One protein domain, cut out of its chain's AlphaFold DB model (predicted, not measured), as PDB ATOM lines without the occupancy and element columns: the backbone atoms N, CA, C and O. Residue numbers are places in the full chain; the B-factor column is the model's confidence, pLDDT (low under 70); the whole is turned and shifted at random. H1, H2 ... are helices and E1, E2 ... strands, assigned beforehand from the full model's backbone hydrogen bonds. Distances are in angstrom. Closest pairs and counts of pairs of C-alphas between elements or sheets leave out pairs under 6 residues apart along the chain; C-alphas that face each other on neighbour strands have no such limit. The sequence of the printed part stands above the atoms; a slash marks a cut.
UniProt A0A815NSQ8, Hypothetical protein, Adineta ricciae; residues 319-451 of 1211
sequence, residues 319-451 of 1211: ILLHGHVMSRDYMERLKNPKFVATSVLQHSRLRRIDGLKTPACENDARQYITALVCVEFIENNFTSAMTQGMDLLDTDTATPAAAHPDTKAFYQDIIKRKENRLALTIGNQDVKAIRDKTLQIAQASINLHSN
ATOM      1  N   ILE A 319     -23.968  -9.646 -32.549       94.06
ATOM      2  CA  ILE A 319     -23.732  -8.989 -33.850       94.06
ATOM      3  C   ILE A 319     -24.212  -7.528 -33.829       94.06
ATOM      4  O   ILE A 319     -23.492  -6.626 -34.267       94.06
ATOM      5  N   LEU A 320     -25.416  -7.280 -33.305       93.38
ATOM      6  CA  LEU A 320     -26.007  -5.940 -33.224       93.38
ATOM      7  C   LEU A 320     -25.199  -5.004 -32.320       93.38
ATOM      8  O   LEU A 320     -24.955  -3.857 -32.692       93.38
ATOM      9  N   LEU A 321     -24.788  -5.492 -31.148       92.06
ATOM     10  CA  LEU A 321     -24.088  -4.693 -30.140       92.06
ATOM     11  C   LEU A 321     -22.637  -4.397 -30.536       92.06
ATOM     12  O   LEU A 321     -22.166  -3.274 -30.351       92.06
ATOM     13  N   HIS A 322     -21.939  -5.371 -31.124       91.75
ATOM     14  CA  HIS A 322     -20.590  -5.173 -31.656       91.75
ATOM     15  C   HIS A 322     -20.570  -4.316 -32.930       91.75
ATOM     16  O   HIS A 322     -19.563  -3.665 -33.219       91.75
ATOM     17  N   GLY A 323     -21.673  -4.284 -33.683       90.75
ATOM     18  CA  GLY A 323     -21.775  -3.538 -34.938       90.75
ATOM     19  C   GLY A 323     -21.163  -4.264 -36.142       90.75
ATOM     20  O   GLY A 323     -20.901  -3.631 -37.169       90.75
ATOM     21  N   HIS A 324     -20.928  -5.574 -36.035       91.81
ATOM     22  CA  HIS A 324     -20.390  -6.411 -37.108       91.81
ATOM     23  C   HIS A 324     -20.694  -7.900 -36.890       91.81
ATOM     24  O   HIS A 324     -20.952  -8.362 -35.781       91.81
ATOM     25  N   VAL A 325     -20.667  -8.658 -37.983       94.12
ATOM     26  CA  VAL A 325     -20.608 -10.120 -37.979       94.12
ATOM     27  C   VAL A 325     -19.145 -10.547 -37.955       94.12
ATOM     28  O   VAL A 325     -18.321  -9.987 -38.676       94.12
ATOM     29  N   MET A 326     -18.824 -11.547 -37.139       93.19
ATOM     30  CA  MET A 326     -17.454 -11.966 -36.847       93.19
ATOM     31  C   MET A 326     -17.236 -13.442 -37.162       93.19
ATOM     32  O   MET A 326     -18.122 -14.270 -36.955       93.19
ATOM     33  N   SER A 327     -16.033 -13.784 -37.613       93.62
ATOM     34  CA  SER A 327     -15.546 -15.169 -37.624       93.62
ATOM     35  C   SER A 327     -15.346 -15.707 -36.204       93.62
ATOM     36  O   SER A 327     -15.212 -14.931 -35.253       93.62
ATOM     37  N   ARG A 328     -15.202 -17.028 -36.058       91.38
ATOM     38  CA  ARG A 328     -14.892 -17.622 -34.753       91.38
ATOM     39  C   ARG A 328     -13.542 -17.174 -34.203       91.38
ATOM     40  O   ARG A 328     -13.462 -16.870 -33.018       91.38
ATOM     41  N   ASP A 329     -12.503 -17.120 -35.035       91.62
ATOM     42  CA  ASP A 329     -11.172 -16.656 -34.620       91.62
ATOM     43  C   ASP A 329     -11.231 -15.223 -34.070       91.62
ATOM     44  O   ASP A 329     -10.615 -14.917 -33.052       91.62
ATOM     45  N   TYR A 330     -12.039 -14.356 -34.688       92.19
ATOM     46  CA  TYR A 330     -12.244 -12.994 -34.195       92.19
ATOM     47  C   TYR A 330     -12.976 -12.990 -32.850       92.19
ATOM     48  O   TYR A 330     -12.552 -12.295 -31.928       92.19
ATOM     49  N   MET A 331     -14.035 -13.798 -32.713       90.81
ATOM     50  CA  MET A 331     -14.756 -13.942 -31.446       90.81
ATOM     51  C   MET A 331     -13.824 -14.410 -30.325       90.81
ATOM     52  O   MET A 331     -13.840 -13.828 -29.252       90.81
ATOM     53  N   GLU A 332     -12.952 -15.397 -30.558       89.12
ATOM     54  CA  GLU A 332     -11.986 -15.869 -29.549       89.12
ATOM     55  C   GLU A 332     -11.039 -14.772 -29.051       89.12
ATOM     56  O   GLU A 332     -10.659 -14.771 -27.880       89.12
ATOM     57  N   ARG A 333     -10.688 -13.802 -29.900       90.44
ATOM     58  CA  ARG A 333      -9.828 -12.674 -29.517       90.44
ATOM     59  C   ARG A 333     -10.537 -11.649 -28.630       90.44
ATOM     60  O   ARG A 333      -9.849 -10.901 -27.938       90.44
ATOM     61  N   LEU A 334     -11.874 -11.639 -28.566       91.00
ATOM     62  CA  LEU A 334     -12.641 -10.778 -27.648       91.00
ATOM     63  C   LEU A 334     -12.444 -11.144 -26.165       91.00
ATOM     64  O   LEU A 334     -12.816 -10.379 -25.281       91.00
ATOM     65  N   LYS A 335     -11.759 -12.256 -25.877       88.62
ATOM     66  CA  LYS A 335     -11.210 -12.580 -24.551       88.62
ATOM     67  C   LYS A 335     -10.135 -11.611 -24.062       88.62
ATOM     68  O   LYS A 335      -9.853 -11.569 -22.863       88.62
ATOM     69  N   ASN A 336      -9.511 -10.870 -24.976       88.62
ATOM     70  CA  ASN A 336      -8.434  -9.938 -24.681       88.62
ATOM     71  C   ASN A 336      -8.974  -8.493 -24.607       88.62
ATOM     72  O   ASN A 336      -9.415  -7.962 -25.631       88.62
ATOM     73  N   PRO A 337      -8.866  -7.805 -23.451       89.25
ATOM     74  CA  PRO A 337      -9.339  -6.427 -23.293       89.25
ATOM     75  C   PRO A 337      -8.792  -5.432 -24.327       89.25
ATOM     76  O   PRO A 337      -9.525  -4.566 -24.802       89.25
ATOM     77  N   LYS A 338      -7.523  -5.568 -24.735       89.06
ATOM     78  CA  LYS A 338      -6.893  -4.692 -25.743       89.06
ATOM     79  C   LYS A 338      -7.523  -4.889 -27.124       89.06
ATOM     80  O   LYS A 338      -7.686  -3.940 -27.897       89.06
ATOM     81  N   PHE A 339      -7.895  -6.129 -27.435       90.38
ATOM     82  CA  PHE A 339      -8.579  -6.449 -28.680       90.38
ATOM     83  C   PHE A 339     -10.021  -5.932 -28.668       90.38
ATOM     84  O   PHE A 339     -10.451  -5.310 -29.640       90.38
ATOM     85  N   VAL A 340     -10.738  -6.078 -27.547       91.25
ATOM     86  CA  VAL A 340     -12.067  -5.474 -27.363       91.25
ATOM     87  C   VAL A 340     -11.998  -3.960 -27.531       91.25
ATOM     88  O   VAL A 340     -12.797  -3.407 -28.280       91.25
ATOM     89  N   ALA A 341     -11.001  -3.290 -26.946       91.50
ATOM     90  CA  ALA A 341     -10.823  -1.851 -27.120       91.50
ATOM     91  C   ALA A 341     -10.638  -1.450 -28.595       91.50
ATOM     92  O   ALA A 341     -11.202  -0.455 -29.051       91.50
ATOM     93  N   THR A 342      -9.917  -2.267 -29.367       88.62
ATOM     94  CA  THR A 342      -9.793  -2.084 -30.819       88.62
ATOM     95  C   THR A 342     -11.140  -2.264 -31.524       88.62
ATOM     96  O   THR A 342     -11.503  -1.436 -32.358       88.62
ATOM     97  N   SER A 343     -11.922  -3.284 -31.157       88.62
ATOM     98  CA  SER A 343     -13.272  -3.493 -31.697       88.62
ATOM     99  C   SER A 343     -14.227  -2.342 -31.354       88.62
ATOM    100  O   SER A 343     -15.047  -1.967 -32.187       88.62
ATOM    101  N   VAL A 344     -14.129  -1.771 -30.151       91.56
ATOM    102  CA  VAL A 344     -14.938  -0.622 -29.717       91.56
ATOM    103  C   VAL A 344     -14.631   0.598 -30.585       91.56
ATOM    104  O   VAL A 344     -15.551   1.198 -31.136       91.56
ATOM    105  N   LEU A 345     -13.350   0.926 -30.790       88.31
ATOM    106  CA  LEU A 345     -12.932   2.048 -31.647       88.31
ATOM    107  C   LEU A 345     -13.394   1.898 -33.107       88.31
ATOM    108  O   LEU A 345     -13.620   2.891 -33.796       88.31
ATOM    109  N   GLN A 346     -13.585   0.664 -33.580       81.56
ATOM    110  CA  GLN A 346     -14.103   0.381 -34.920       81.56
ATOM    111  C   GLN A 346     -15.630   0.533 -35.045       81.56
ATOM    112  O   GLN A 346     -16.139   0.591 -36.170       81.56
ATOM    113  N   HIS A 347     -16.368   0.635 -33.935       85.38
ATOM    114  CA  HIS A 347     -17.825   0.758 -33.945       85.38
ATOM    115  C   HIS A 347     -18.276   2.046 -34.664       85.38
ATOM    116  O   HIS A 347     -17.729   3.134 -34.455       85.38
ATOM    117  N   SER A 348     -19.321   1.953 -35.496       78.25
ATOM    118  CA  SER A 348     -19.777   3.036 -36.388       78.25
ATOM    119  C   SER A 348     -20.041   4.365 -35.667       78.25
ATOM    120  O   SER A 348     -19.627   5.413 -36.157       78.25
ATOM    121  N   ARG A 349     -20.653   4.329 -34.474       83.62
ATOM    122  CA  ARG A 349     -20.879   5.522 -33.632       83.62
ATOM    123  C   ARG A 349     -19.587   6.218 -33.187       83.62
ATOM    124  O   ARG A 349     -19.594   7.446 -33.107       83.62
ATOM    125  N   LEU A 350     -18.520   5.473 -32.884       87.62
ATOM    126  CA  LEU A 350     -17.270   6.055 -32.377       87.62
ATOM    127  C   LEU A 350     -16.390   6.578 -33.511       87.62
ATOM    128  O   LEU A 350     -15.829   7.660 -33.386       87.62
ATOM    129  N   ARG A 351     -16.377   5.906 -34.670       80.56
ATOM    130  CA  ARG A 351     -15.685   6.390 -35.883       80.56
ATOM    131  C   ARG A 351     -16.163   7.765 -36.376       80.56
ATOM    132  O   ARG A 351     -15.488   8.383 -37.194       80.56
ATOM    133  N   ARG A 352     -17.338   8.221 -35.927       80.38
ATOM    134  CA  ARG A 352     -17.919   9.536 -36.249       80.38
ATOM    135  C   ARG A 352     -17.467  10.660 -35.303       80.38
ATOM    136  O   ARG A 352     -17.835  11.801 -35.535       80.38
ATOM    137  N   ILE A 353     -16.707  10.356 -34.250       84.19
ATOM    138  CA  ILE A 353     -16.199  11.362 -33.310       84.19
ATOM    139  C   ILE A 353     -14.943  11.994 -33.915       84.19
ATOM    140  O   ILE A 353     -13.889  11.361 -33.964       84.19
ATOM    141  N   ASP A 354     -15.041  13.242 -34.378       75.81
ATOM    142  CA  ASP A 354     -13.959  13.901 -35.123       75.81
ATOM    143  C   ASP A 354     -12.650  14.025 -34.334       75.81
ATOM    144  O   ASP A 354     -11.575  13.832 -34.904       75.81
ATOM    145  N   GLY A 355     -12.715  14.273 -33.022       76.56
ATOM    146  CA  GLY A 355     -11.507  14.415 -32.202       76.56
ATOM    147  C   GLY A 355     -10.665  13.139 -32.093       76.56
ATOM    148  O   GLY A 355      -9.448  13.234 -31.927       76.56
ATOM    149  N   LEU A 356     -11.263  11.955 -32.304       82.88
ATOM    150  CA  LEU A 356     -10.539  10.677 -32.322       82.88
ATOM    151  C   LEU A 356      -9.633  10.506 -33.552       82.88
ATOM    152  O   LEU A 356      -8.874   9.549 -33.605       82.88
ATOM    153  N   LYS A 357      -9.674  11.416 -34.532       76.50
ATOM    154  CA  LYS A 357      -8.789  11.374 -35.713       76.50
ATOM    155  C   LYS A 357      -7.348  11.792 -35.406       76.50
ATOM    156  O   LYS A 357      -6.473  11.620 -36.251       76.50
ATOM    157  N   THR A 358      -7.090  12.377 -34.235       83.75
ATOM    158  CA  THR A 358      -5.729  12.737 -33.817       83.75
ATOM    159  C   THR A 358      -5.070  11.558 -33.094       83.75
ATOM    160  O   THR A 358      -5.689  11.006 -32.181       83.75
ATOM    161  N   PRO A 359      -3.811  11.187 -33.413       83.75
ATOM    162  CA  PRO A 359      -3.151  10.040 -32.779       83.75
ATOM    163  C   PRO A 359      -3.116  10.117 -31.245       83.75
ATOM    164  O   PRO A 359      -3.287   9.112 -30.562       83.75
ATOM    165  N   ALA A 360      -2.949  11.324 -30.693       87.00
ATOM    166  CA  ALA A 360      -2.941  11.546 -29.250       87.00
ATOM    167  C   ALA A 360      -4.308  11.265 -28.600       87.00
ATOM    168  O   ALA A 360      -4.374  10.559 -27.592       87.00
ATOM    169  N   CYS A 361      -5.400  11.778 -29.180       89.31
ATOM    170  CA  CYS A 361      -6.747  11.551 -28.656       89.31
ATOM    171  C   CYS A 361      -7.191  10.097 -28.858       89.31
ATOM    172  O   CYS A 361      -7.784   9.513 -27.955       89.31
ATOM    173  N   GLU A 362      -6.851   9.480 -29.996       89.62
ATOM    174  CA  GLU A 362      -7.108   8.057 -30.230       89.62
ATOM    175  C   GLU A 362      -6.398   7.185 -29.186       89.62
ATOM    176  O   GLU A 362      -7.002   6.261 -28.642       89.62
ATOM    177  N   ASN A 363      -5.139   7.496 -28.857       90.69
ATOM    178  CA  ASN A 363      -4.390   6.787 -27.821       90.69
ATOM    179  C   ASN A 363      -5.024   6.966 -26.430       90.69
ATOM    180  O   ASN A 363      -5.210   5.987 -25.705       90.69
ATOM    181  N   ASP A 364      -5.424   8.189 -26.065       93.06
ATOM    182  CA  ASP A 364      -6.131   8.440 -24.803       93.06
ATOM    183  C   ASP A 364      -7.465   7.678 -24.734       93.06
ATOM    184  O   ASP A 364      -7.761   7.049 -23.715       93.06
ATOM    185  N   ALA A 365      -8.236   7.663 -25.827       94.75
ATOM    186  CA  ALA A 365      -9.474   6.899 -25.933       94.75
ATOM    187  C   ALA A 365      -9.221   5.395 -25.830       94.75
ATOM    188  O   ALA A 365      -9.916   4.706 -25.089       94.75
ATOM    189  N   ARG A 366      -8.191   4.874 -26.501       94.81
ATOM    190  CA  ARG A 366      -7.801   3.461 -26.436       94.81
ATOM    191  C   ARG A 366      -7.460   3.032 -25.012       94.81
ATOM    192  O   ARG A 366      -7.918   1.975 -24.577       94.81
ATOM    193  N   GLN A 367      -6.703   3.844 -24.274       93.19
ATOM    194  CA  GLN A 367      -6.360   3.575 -22.873       93.19
ATOM    195  C   GLN A 367      -7.594   3.647 -21.963       93.19
ATOM    196  O   GLN A 367      -7.793   2.756 -21.139       93.19
ATOM    197  N   TYR A 368      -8.453   4.653 -22.157       96.31
ATOM    198  CA  TYR A 368      -9.720   4.798 -21.437       96.31
ATOM    199  C   TYR A 368     -10.643   3.587 -21.631       96.31
ATOM    200  O   TYR A 368     -11.100   2.983 -20.662       96.31
ATOM    201  N   ILE A 369     -10.855   3.187 -22.887       96.69
ATOM    202  CA  ILE A 369     -11.673   2.031 -23.265       96.69
ATOM    203  C   ILE A 369     -11.076   0.746 -22.686       96.69
ATOM    204  O   ILE A 369     -11.796  -0.042 -22.087       96.69
ATOM    205  N   THR A 370      -9.762   0.536 -22.819       94.06
ATOM    206  CA  THR A 370      -9.098  -0.667 -22.287       94.06
ATOM    207  C   THR A 370      -9.301  -0.783 -20.776       94.06
ATOM    208  O   THR A 370      -9.634  -1.860 -20.291       94.06
ATOM    209  N   ALA A 371      -9.158   0.321 -20.035       92.88
ATOM    210  CA  ALA A 371      -9.375   0.331 -18.592       92.88
ATOM    211  C   ALA A 371     -10.837   0.027 -18.218       92.88
ATOM    212  O   ALA A 371     -11.070  -0.777 -17.318       92.88
ATOM    213  N   LEU A 372     -11.814   0.593 -18.941       95.94
ATOM    214  CA  LEU A 372     -13.238   0.266 -18.770       95.94
ATOM    215  C   LEU A 372     -13.518  -1.226 -19.009       95.94
ATOM    216  O   LEU A 372     -14.170  -1.858 -18.184       95.94
ATOM    217  N   VAL A 373     -12.990  -1.804 -20.096       93.75
ATOM    218  CA  VAL A 373     -13.156  -3.237 -20.398       93.75
ATOM    219  C   VAL A 373     -12.534  -4.104 -19.304       93.75
ATOM    220  O   VAL A 373     -13.142  -5.085 -18.891       93.75
ATOM    221  N   CYS A 374     -11.340  -3.755 -18.813       90.62
ATOM    222  CA  CYS A 374     -10.699  -4.499 -17.730       90.62
ATOM    223  C   CYS A 374     -11.548  -4.499 -16.454       90.62
ATOM    224  O   CYS A 374     -11.691  -5.552 -15.838       90.62
ATOM    225  N   VAL A 375     -12.122  -3.353 -16.067       91.75
ATOM    226  CA  VAL A 375     -13.024  -3.278 -14.905       91.75
ATOM    227  C   VAL A 375     -14.239  -4.183 -15.111       91.75
ATOM    228  O   VAL A 375     -14.511  -5.011 -14.247       91.75
ATOM    229  N   GLU A 376     -14.895  -4.100 -16.270       93.44
ATOM    230  CA  GLU A 376     -16.072  -4.918 -16.591       93.44
ATOM    231  C   GLU A 376     -15.756  -6.424 -16.570       93.44
ATOM    232  O   GLU A 376     -16.501  -7.237 -16.022       93.44
ATOM    233  N   PHE A 377     -14.610  -6.816 -17.133       91.00
ATOM    234  CA  PHE A 377     -14.170  -8.212 -17.173       91.00
ATOM    235  C   PHE A 377     -13.851  -8.751 -15.775       91.00
ATOM    236  O   PHE A 377     -14.178  -9.900 -15.481       91.00
ATOM    237  N   ILE A 378     -13.243  -7.930 -14.907       88.06
ATOM    238  CA  ILE A 378     -12.982  -8.279 -13.502       88.06
ATOM    239  C   ILE A 378     -14.303  -8.466 -12.750       88.06
ATOM    240  O   ILE A 378     -14.467  -9.468 -12.059       88.06
ATOM    241  N   GLU A 379     -15.256  -7.542 -12.904       89.88
ATOM    242  CA  GLU A 379     -16.559  -7.602 -12.224       89.88
ATOM    243  C   GLU A 379     -17.378  -8.843 -12.610       89.88
ATOM    244  O   GLU A 379     -18.107  -9.381 -11.779       89.88
ATOM    245  N   ASN A 380     -17.185  -9.354 -13.827       89.38
ATOM    246  CA  ASN A 380     -17.864 -10.542 -14.344       89.38
ATOM    247  C   ASN A 380     -17.018 -11.837 -14.272       89.38
ATOM    248  O   ASN A 380     -17.388 -12.842 -14.879       89.38
ATOM    249  N   ASN A 381     -15.886 -11.851 -13.549       86.38
ATOM    250  CA  ASN A 381     -14.978 -13.009 -13.416       86.38
ATOM    251  C   ASN A 381     -14.486 -13.604 -14.755       86.38
ATOM    252  O   ASN A 381     -14.228 -14.808 -14.878       86.38
ATOM    253  N   PHE A 382     -14.327 -12.765 -15.779       83.88
ATOM    254  CA  PHE A 382     -13.932 -13.183 -17.118       83.88
ATOM    255  C   PHE A 382     -12.394 -13.338 -17.204       83.88
ATOM    256  O   PHE A 382     -11.636 -12.408 -17.477       83.88
ATOM    257  N   THR A 383     -11.926 -14.547 -16.879       60.44
ATOM    258  CA  THR A 383     -10.589 -14.879 -16.335       60.44
ATOM    259  C   THR A 383      -9.408 -14.880 -17.320       60.44
ATOM    260  O   THR A 383      -8.267 -15.036 -16.893       60.44
ATOM    261  N   SER A 384      -9.603 -14.650 -18.622       53.41
ATOM    262  CA  SER A 384      -8.491 -14.561 -19.593       53.41
ATOM    263  C   SER A 384      -7.710 -13.234 -19.552       53.41
ATOM    264  O   SER A 384      -6.716 -13.088 -20.260       53.41
ATOM    265  N   ALA A 385      -8.150 -12.257 -18.752       48.25
ATOM    266  CA  ALA A 385      -7.680 -10.871 -18.810       48.25
ATOM    267  C   ALA A 385      -6.356 -10.578 -18.072       48.25
ATOM    268  O   ALA A 385      -5.689  -9.596 -18.399       48.25
ATOM    269  N   MET A 386      -5.948 -11.396 -17.094       50.81
ATOM    270  CA  MET A 386      -4.887 -10.993 -16.154       50.81
ATOM    271  C   MET A 386      -3.450 -11.124 -16.681       50.81
ATOM    272  O   MET A 386      -2.589 -10.363 -16.256       50.81
ATOM    273  N   THR A 387      -3.164 -12.010 -17.639       49.12
ATOM    274  CA  THR A 387      -1.779 -12.274 -18.090       49.12
ATOM    275  C   THR A 387      -1.327 -11.488 -19.326       49.12
ATOM    276  O   THR A 387      -0.136 -11.464 -19.605       49.12
ATOM    277  N   GLN A 388      -2.225 -10.827 -20.075       47.03
ATOM    278  CA  GLN A 388      -1.883 -10.135 -21.343       47.03
ATOM    279  C   GLN A 388      -2.165  -8.616 -21.348       47.03
ATOM    280  O   GLN A 388      -1.717  -7.884 -22.242       47.03
ATOM    281  N   GLY A 389      -2.899  -8.111 -20.350       45.50
ATOM    282  CA  GLY A 389      -3.248  -6.693 -20.222       45.50
ATOM    283  C   GLY A 389      -2.093  -5.783 -19.782       45.50
ATOM    284  O   GLY A 389      -2.137  -4.590 -20.073       45.50
ATOM    285  N   MET A 390      -1.049  -6.329 -19.149       51.81
ATOM    286  CA  MET A 390      -0.004  -5.542 -18.469       51.81
ATOM    287  C   MET A 390       0.988  -4.827 -19.408       51.81
ATOM    288  O   MET A 390       1.563  -3.825 -19.012       51.81
ATOM    289  N   ASP A 391       1.137  -5.269 -20.661       48.84
ATOM    290  CA  ASP A 391       2.296  -4.883 -21.495       48.84
ATOM    291  C   ASP A 391       2.243  -3.524 -22.237       48.84
ATOM    292  O   ASP A 391       3.126  -3.253 -23.038       48.84
ATOM    293  N   LEU A 392       1.215  -2.671 -22.076       43.34
ATOM    294  CA  LEU A 392       1.075  -1.466 -22.940       43.34
ATOM    295  C   LEU A 392       0.558  -0.181 -22.275       43.34
ATOM    296  O   LEU A 392       0.245   0.779 -22.978       43.34
ATOM    297  N   LEU A 393       0.447  -0.115 -20.951       53.88
ATOM    298  CA  LEU A 393       0.280   1.196 -20.320       53.88
ATOM    299  C   LEU A 393       1.681   1.787 -20.171       53.88
ATOM    300  O   LEU A 393       2.445   1.277 -19.359       53.88
ATOM    301  N   ASP A 394       2.004   2.784 -21.004       42.59
ATOM    302  CA  ASP A 394       3.251   3.565 -20.986       42.59
ATOM    303  C   ASP A 394       3.783   3.710 -19.555       42.59
ATOM    304  O   ASP A 394       3.246   4.458 -18.733       42.59
ATOM    305  N   THR A 395       4.834   2.955 -19.256       42.97
ATOM    306  CA  THR A 395       5.622   3.120 -18.042       42.97
ATOM    307  C   THR A 395       6.698   4.157 -18.337       42.97
ATOM    308  O   THR A 395       7.881   3.850 -18.376       42.97
ATOM    309  N   ASP A 396       6.286   5.424 -18.451       41.06
ATOM    310  CA  ASP A 396       7.192   6.552 -18.159       41.06
ATOM    311  C   ASP A 396       7.633   6.541 -16.676       41.06
ATOM    312  O   ASP A 396       8.509   7.291 -16.251       41.06
ATOM    313  N   THR A 397       7.068   5.641 -15.866       43.78
ATOM    314  CA  THR A 397       7.563   5.278 -14.540       43.78
ATOM    315  C   THR A 397       8.035   3.827 -14.550       43.78
ATOM    316  O   THR A 397       7.219   2.905 -14.561       43.78
ATOM    317  N   ALA A 398       9.355   3.635 -14.552       34.09
ATOM    318  CA  ALA A 398      10.059   2.356 -14.525       34.09
ATOM    319  C   ALA A 398       9.839   1.561 -13.220       34.09
ATOM    320  O   ALA A 398      10.770   1.344 -12.444       34.09
ATOM    321  N   THR A 399       8.618   1.079 -12.987       37.31
ATOM    322  CA  THR A 399       8.338   0.118 -11.917       37.31
ATOM    323  C   THR A 399       7.464  -1.015 -12.458       37.31
ATOM    324  O   THR A 399       6.323  -0.768 -12.849       37.31
ATOM    325  N   PRO A 400       7.962  -2.265 -12.501       39.03
ATOM    326  CA  PRO A 400       7.162  -3.400 -12.929       39.03
ATOM    327  C   PRO A 400       5.969  -3.582 -11.983       39.03
ATOM    328  O   PRO A 400       6.134  -3.746 -10.775       39.03
ATOM    329  N   ALA A 401       4.760  -3.585 -12.546       44.12
ATOM    330  CA  ALA A 401       3.477  -3.687 -11.850       44.12
ATOM    331  C   ALA A 401       3.187  -5.083 -11.249       44.12
ATOM    332  O   ALA A 401       2.034  -5.488 -11.128       44.12
ATOM    333  N   ALA A 402       4.216  -5.820 -10.830       41.34
ATOM    334  CA  ALA A 402       4.072  -7.078 -10.098       41.34
ATOM    335  C   ALA A 402       3.647  -6.877  -8.622       41.34
ATOM    336  O   ALA A 402       3.648  -7.833  -7.854       41.34
ATOM    337  N   ALA A 403       3.294  -5.650  -8.210       40.69
ATOM    338  CA  ALA A 403       3.093  -5.287  -6.804       40.69
ATOM    339  C   ALA A 403       1.913  -4.324  -6.528       40.69
ATOM    340  O   ALA A 403       1.984  -3.548  -5.579       40.69
ATOM    341  N   HIS A 404       0.821  -4.349  -7.308       48.66
ATOM    342  CA  HIS A 404      -0.411  -3.640  -6.916       48.66
ATOM    343  C   HIS A 404      -1.450  -4.612  -6.323       48.66
ATOM    344  O   HIS A 404      -2.011  -5.410  -7.071       48.66
ATOM    345  N   PRO A 405      -1.745  -4.545  -5.008       47.47
ATOM    346  CA  PRO A 405      -2.687  -5.449  -4.338       47.47
ATOM    347  C   PRO A 405      -4.170  -5.218  -4.687       47.47
ATOM    348  O   PRO A 405      -5.016  -5.954  -4.190       47.47
ATOM    349  N   ASP A 406      -4.504  -4.248  -5.549       66.06
ATOM    350  CA  ASP A 406      -5.884  -4.010  -5.993       66.06
ATOM    351  C   ASP A 406      -5.942  -3.575  -7.475       66.06
ATOM    352  O   ASP A 406      -5.961  -2.392  -7.825       66.06
ATOM    353  N   THR A 407      -5.915  -4.558  -8.382       76.81
ATOM    354  CA  THR A 407      -5.904  -4.364  -9.848       76.81
ATOM    355  C   THR A 407      -7.090  -3.527 -10.350       76.81
ATOM    356  O   THR A 407      -6.968  -2.821 -11.352       76.81
ATOM    357  N   LYS A 408      -8.234  -3.554  -9.653       83.38
ATOM    358  CA  LYS A 408      -9.428  -2.780 -10.022       83.38
ATOM    359  C   LYS A 408      -9.244  -1.285  -9.747       83.38
ATOM    360  O   LYS A 408      -9.545  -0.469 -10.619       83.38
ATOM    361  N   ALA A 409      -8.707  -0.929  -8.579       85.38
ATOM    362  CA  ALA A 409      -8.453   0.462  -8.200       85.38
ATOM    363  C   ALA A 409      -7.484   1.157  -9.177       85.38
ATOM    364  O   ALA A 409      -7.686   2.314  -9.546       85.38
ATOM    365  N   PHE A 410      -6.482   0.423  -9.671       86.44
ATOM    366  CA  PHE A 410      -5.554   0.906 -10.696       86.44
ATOM    367  C   PHE A 410      -6.266   1.322 -11.996       86.44
ATOM    368  O   PHE A 410      -6.051   2.425 -12.502       86.44
ATOM    369  N   TYR A 411      -7.159   0.482 -12.529       88.81
ATOM    370  CA  TYR A 411      -7.907   0.826 -13.744       88.81
ATOM    371  C   TYR A 411      -8.917   1.956 -13.515       88.81
ATOM    372  O   TYR A 411      -9.108   2.783 -14.405       88.81
ATOM    373  N   GLN A 412      -9.516   2.051 -12.326       91.50
ATOM    374  CA  GLN A 412     -10.405   3.162 -11.971       91.50
ATOM    375  C   GLN A 412      -9.686   4.521 -11.968       91.50
ATOM    376  O   GLN A 412     -10.251   5.509 -12.443       91.50
ATOM    377  N   ASP A 413      -8.429   4.579 -11.516       91.00
ATOM    378  CA  ASP A 413      -7.605   5.791 -11.626       91.00
ATOM    379  C   ASP A 413      -7.349   6.180 -13.094       91.00
ATOM    380  O   ASP A 413      -7.519   7.343 -13.476       91.00
ATOM    381  N   ILE A 414      -7.017   5.204 -13.949       91.56
ATOM    382  CA  ILE A 414      -6.814   5.440 -15.388       91.56
ATOM    383  C   ILE A 414      -8.093   5.966 -16.040       91.56
ATOM    384  O   ILE A 414      -8.026   6.941 -16.791       91.56
ATOM    385  N   ILE A 415      -9.247   5.359 -15.736       95.25
ATOM    386  CA  ILE A 415     -10.561   5.803 -16.220       95.25
ATOM    387  C   ILE A 415     -10.744   7.283 -15.887       95.25
ATOM    388  O   ILE A 415     -10.967   8.077 -16.795       95.25
ATOM    389  N   LYS A 416     -10.552   7.676 -14.621       95.25
ATOM    390  CA  LYS A 416     -10.717   9.067 -14.178       95.25
ATOM    391  C   LYS A 416      -9.750  10.026 -14.881       95.25
ATOM    392  O   LYS A 416     -10.164  11.079 -15.366       95.25
ATOM    393  N   ARG A 417      -8.459   9.680 -14.964       94.94
ATOM    394  CA  ARG A 417      -7.443  10.533 -15.611       94.94
ATOM    395  C   ARG A 417      -7.702  10.712 -17.105       94.94
ATOM    396  O   ARG A 417      -7.600  11.832 -17.610       94.94
ATOM    397  N   LYS A 418      -8.020   9.630 -17.819       95.38
ATOM    398  CA  LYS A 418      -8.240   9.668 -19.271       95.38
ATOM    399  C   LYS A 418      -9.589  10.256 -19.643       95.38
ATOM    400  O   LYS A 418      -9.645  11.004 -20.610       95.38
ATOM    401  N   GLU A 419     -10.632  10.019 -18.853       95.56
ATOM    402  CA  GLU A 419     -11.927  10.683 -19.023       95.56
ATOM    403  C   GLU A 419     -11.783  12.205 -18.966       95.56
ATOM    404  O   GLU A 419     -12.234  12.892 -19.879       95.56
ATOM    405  N   ASN A 420     -11.072  12.726 -17.958       93.38
ATOM    406  CA  ASN A 420     -10.818  14.160 -17.834       93.38
ATOM    407  C   ASN A 420     -10.051  14.715 -19.043       93.38
ATOM    408  O   ASN A 420     -10.410  15.764 -19.566       93.38
ATOM    409  N   ARG A 421      -9.019  14.008 -19.530       92.88
ATOM    410  CA  ARG A 421      -8.271  14.427 -20.731       92.88
ATOM    411  C   ARG A 421      -9.122  14.403 -22.000       92.88
ATOM    412  O   ARG A 421      -9.042  15.325 -22.810       92.88
ATOM    413  N   LEU A 422      -9.946  13.372 -22.171       94.06
ATOM    414  CA  LEU A 422     -10.852  13.265 -23.309       94.06
ATOM    415  C   LEU A 422     -11.908  14.368 -23.271       94.06
ATOM    416  O   LEU A 422     -12.112  15.012 -24.288       94.06
ATOM    417  N   ALA A 423     -12.497  14.663 -22.111       92.94
ATOM    418  CA  ALA A 423     -13.483  15.735 -21.953       92.94
ATOM    419  C   ALA A 423     -12.930  17.140 -22.272       92.94
ATOM    420  O   ALA A 423     -13.697  18.039 -22.606       92.94
ATOM    421  N   LEU A 424     -11.606  17.335 -22.203       91.50
ATOM    422  CA  LEU A 424     -10.943  18.568 -22.648       91.50
ATOM    423  C   LEU A 424     -10.752  18.639 -24.172       91.50
ATOM    424  O   LEU A 424     -10.568  19.726 -24.712       91.50
ATOM    425  N   THR A 425     -10.762  17.494 -24.859       88.81
ATOM    426  CA  THR A 425     -10.424  17.384 -26.292       88.81
ATOM    427  C   THR A 425     -11.655  17.126 -27.166       88.81
ATOM    428  O   THR A 425     -11.713  17.570 -28.310       88.81
ATOM    429  N   ILE A 426     -12.644  16.406 -26.636       92.31
ATOM    430  CA  ILE A 426     -13.900  16.042 -27.296       92.31
ATOM    431  C   ILE A 426     -15.091  16.372 -26.393       92.31
ATOM    432  O   ILE A 426     -14.961  16.471 -25.176       92.31
ATOM    433  N   GLY A 427     -16.277  16.539 -26.983       89.50
ATOM    434  CA  GLY A 427     -17.477  16.902 -26.228       89.50
ATOM    435  C   GLY A 427     -17.906  15.823 -25.224       89.50
ATOM    436  O   GLY A 427     -17.803  14.627 -25.491       89.50
ATOM    437  N   ASN A 428     -18.485  16.235 -24.090       92.31
ATOM    438  CA  ASN A 428     -18.974  15.324 -23.038       92.31
ATOM    439  C   ASN A 428     -19.957  14.258 -23.553       92.31
ATOM    440  O   ASN A 428     -19.975  13.131 -23.059       92.31
ATOM    441  N   GLN A 429     -20.767  14.592 -24.563       92.81
ATOM    442  CA  GLN A 429     -21.674  13.634 -25.202       92.81
ATOM    443  C   GLN A 429     -20.920  12.505 -25.920       92.81
ATOM    444  O   GLN A 429     -21.381  11.365 -25.915       92.81
ATOM    445  N   ASP A 430     -19.757  12.797 -26.504       93.75
ATOM    446  CA  ASP A 430     -18.923  11.805 -27.178       93.75
ATOM    447  C   ASP A 430     -18.128  10.962 -26.182       93.75
ATOM    448  O   ASP A 430     -18.061   9.747 -26.351       93.75
ATOM    449  N   VAL A 431     -17.623  11.553 -25.092       95.94
ATOM    450  CA  VAL A 431     -17.022  10.790 -23.979       95.94
ATOM    451  C   VAL A 431     -18.034   9.807 -23.389       95.94
ATOM    452  O   VAL A 431     -17.722   8.628 -23.195       95.94
ATOM    453  N   LYS A 432     -19.276  10.262 -23.169       95.44
ATOM    454  CA  LYS A 432     -20.376   9.397 -22.737       95.44
ATOM    455  C   LYS A 432     -20.647   8.292 -23.759       95.44
ATOM    456  O   LYS A 432     -20.730   7.132 -23.377       95.44
ATOM    457  N   ALA A 433     -20.713   8.621 -25.051       93.00
ATOM    458  CA  ALA A 433     -20.909   7.622 -26.100       93.00
ATOM    459  C   ALA A 433     -19.787   6.567 -26.130       93.00
ATOM    460  O   ALA A 433     -20.082   5.390 -26.340       93.00
ATOM    461  N   ILE A 434     -18.527   6.961 -25.893       96.12
ATOM    462  CA  ILE A 434     -17.395   6.034 -25.749       96.12
ATOM    463  C   ILE A 434     -17.624   5.107 -24.553       96.12
ATOM    464  O   ILE A 434     -17.525   3.892 -24.720       96.12
ATOM    465  N   ARG A 435     -17.964   5.642 -23.370       97.00
ATOM    466  CA  ARG A 435     -18.239   4.823 -22.175       97.00
ATOM    467  C   ARG A 435     -19.388   3.848 -22.423       97.00
ATOM    468  O   ARG A 435     -19.185   2.646 -22.285       97.00
ATOM    469  N   ASP A 436     -20.550   4.353 -22.830       94.31
ATOM    470  CA  ASP A 436     -21.765   3.555 -23.023       94.31
ATOM    471  C   ASP A 436     -21.505   2.412 -24.017       94.31
ATOM    472  O   ASP A 436     -21.831   1.256 -23.748       94.31
ATOM    473  N   LYS A 437     -20.836   2.701 -25.144       94.19
ATOM    474  CA  LYS A 437     -20.500   1.669 -26.135       94.19
ATOM    475  C   LYS A 437     -19.435   0.695 -25.659       94.19
ATOM    476  O   LYS A 437     -19.509  -0.477 -26.014       94.19
ATOM    477  N   THR A 438     -18.479   1.147 -24.852       96.31
ATOM    478  CA  THR A 438     -17.466   0.260 -24.271       96.31
ATOM    479  C   THR A 438     -18.108  -0.781 -23.366       96.31
ATOM    480  O   THR A 438     -17.848  -1.967 -23.545       96.31
ATOM    481  N   LEU A 439     -18.980  -0.351 -22.451       95.62
ATOM    482  CA  LEU A 439     -19.662  -1.251 -21.519       95.62
ATOM    483  C   LEU A 439     -20.581  -2.228 -22.265       95.62
ATOM    484  O   LEU A 439     -20.512  -3.432 -22.038       95.62
ATOM    485  N   GLN A 440     -21.359  -1.736 -23.237       93.56
ATOM    486  CA  GLN A 440     -22.215  -2.589 -24.074       93.56
ATOM    487  C   GLN A 440     -21.419  -3.675 -24.811       93.56
ATOM    488  O   GLN A 440     -21.808  -4.841 -24.805       93.56
ATOM    489  N   ILE A 441     -20.297  -3.313 -25.440       94.25
ATOM    490  CA  ILE A 441     -19.465  -4.251 -26.205       94.25
ATOM    491  C   ILE A 441     -18.708  -5.213 -25.278       94.25
ATOM    492  O   ILE A 441     -18.559  -6.391 -25.610       94.25
ATOM    493  N   ALA A 442     -18.248  -4.752 -24.113       94.44
ATOM    494  CA  ALA A 442     -17.615  -5.609 -23.114       94.44
ATOM    495  C   ALA A 442     -18.600  -6.668 -22.594       94.44
ATOM    496  O   ALA A 442     -18.287  -7.859 -22.634       94.44
ATOM    497  N   GLN A 443     -19.820  -6.263 -22.227       92.81
ATOM    498  CA  GLN A 443     -20.866  -7.193 -21.800       92.81
ATOM    499  C   GLN A 443     -21.273  -8.155 -22.925       92.81
ATOM    500  O   GLN A 443     -21.421  -9.354 -22.692       92.81
ATOM    501  N   ALA A 444     -21.398  -7.663 -24.163       92.44
ATOM    502  CA  ALA A 444     -21.665  -8.511 -25.323       92.44
ATOM    503  C   ALA A 444     -20.557  -9.557 -25.540       92.44
ATOM    504  O   ALA A 444     -20.863 -10.710 -25.851       92.44
ATOM    505  N   SER A 445     -19.292  -9.185 -25.313       92.06
ATOM    506  CA  SER A 445     -18.139 -10.094 -25.393       92.06
ATOM    507  C   SER A 445     -18.217 -11.187 -24.322       92.06
ATOM    508  O   SER A 445     -18.055 -12.366 -24.633       92.06
ATOM    509  N   ILE A 446     -18.526 -10.819 -23.075       90.62
ATOM    510  CA  ILE A 446     -18.718 -11.770 -21.969       90.62
ATOM    511  C   ILE A 446     -19.857 -12.745 -22.302       90.62
ATOM    512  O   ILE A 446     -19.670 -13.962 -22.270       90.62
ATOM    513  N   ASN A 447     -21.021 -12.221 -22.702       89.38
ATOM    514  CA  ASN A 447     -22.212 -13.016 -23.011       89.38
ATOM    515  C   ASN A 447     -21.972 -14.015 -24.153       89.38
ATOM    516  O   ASN A 447     -22.440 -15.157 -24.086       89.38
ATOM    517  N   LEU A 448     -21.223 -13.595 -25.177       88.12
ATOM    518  CA  LEU A 448     -20.843 -14.424 -26.319       88.12
ATOM    519  C   LEU A 448     -20.008 -15.639 -25.891       88.12
ATOM    520  O   LEU A 448     -20.211 -16.747 -26.390       88.12
ATOM    521  N   HIS A 449     -19.082 -15.454 -24.950       85.62
ATOM    522  CA  HIS A 449     -18.221 -16.530 -24.462       85.62
ATOM    523  C   HIS A 449     -18.888 -17.436 -23.428       85.62
ATOM    524  O   HIS A 449     -18.558 -18.621 -23.377       85.62
ATOM    525  N   SER A 450     -19.852 -16.918 -22.668       81.94
ATOM    526  CA  SER A 450     -20.691 -17.718 -21.768       81.94
ATOM    527  C   SER A 450     -21.657 -18.644 -22.519       81.94
ATOM    528  O   SER A 450     -22.111 -19.638 -21.959       81.94
ATOM    529  N   ASN A 451     -21.941 -18.363 -23.797       75.19
ATOM    530  CA  ASN A 451     -22.831 -19.154 -24.654       75.19
ATOM    531  C   ASN A 451     -22.124 -19.572 -25.955       75.19
ATOM    532  O   ASN A 451     -22.493 -19.102 -27.036       75.19
TER     533      ASN A 451
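Overview. This is residues 319 to 451 of the 1211 residues of the protein "Hypothetical protein" of Adineta ricciae (UniProt A0A815NSQ8). Three long helices make a splayed up-and-down bundle: H6 and H7 form a V closed at their link, and H5 packs on both, with H3 set obliquely across H5 and H7. H1, E1 and H2 lie towards one end of the whole, while the long loop between H5 and H6 swings wide to Ala 398 at the other. The printed part has 133 residues with seven named helices and one named strand, in the order H1, E1, H2, H3, H4, H5, H6, H7, and its class is mostly helix. It is compact, with a radius of gyration of the C-alphas of 14.5 A and spans of 40 by 34 by 21 A.

Arrangement. H1, residues 319 to 322, touches residues 440 to 444 of H7, residues 428 to 450; the closest C-alphas are those of His 322 and Ile 441, 5.6 A apart. E1, residues 324 to 326, pairs with no named strand and meets H2, residues 328 to 333, only through their link. H2 is close to but not clearly touching H7, with C-alphas 331 and 445 7.9 A apart. H3, residues 337 to 345, touches H5, residues 359 to 379, at a steep tilt of 54 degrees, opposite ways, closest at C-alphas 341 and 370, 5.3 A. H3 also touches residues 437 to 445 of H7, closest at C-alphas 344 and 438, 6.1 A. H4, residues 354 to 357, and H5 touch only at the corner, closest at C-alphas 356 and 362, 4.8 A. H5 and H6, residues 407 to 425, form a helical hairpin at a shallow tilt of 33 degrees, only just short of steep; C-alphas 371 and 411 are closest, 5.1 A. H5 touches H7 the same way at a steep tilt of 44 degrees, closest at C-alphas 373 and 442, 5.7 A. H6 and H7, also a hairpin, only just touch, with 3 pairs of C-alphas within 8 A, the closest being 423 and 431, 6.4 A. In H2, H3, H5 and H7 every O i to N i+4 pair is within hydrogen-bond range, in H6 14 of 15 are, and H1 and H4 are too short for such a pair.

Along the chain. H1 begins at C-alpha 319, (-23.732, -8.989, -33.850), and measures 5.4 A; E1 measures 6.3 A, H2 8.8 A, H3 12.4 A and H4 5.8 A. H5 measures 30.2 A, H6 27.6 A and H7 33.1 A, ending at C-alpha 450, (-20.691, -17.718, -21.768).

Size, cuts and confidence. The C-alphas farthest apart, of Leu 320 and Ala 398, are 41.5 A apart. The printed part has no cut; the link from H5 to H6, residues 380 to 406, is long. Residues 383 to 406 have pLDDT under 70.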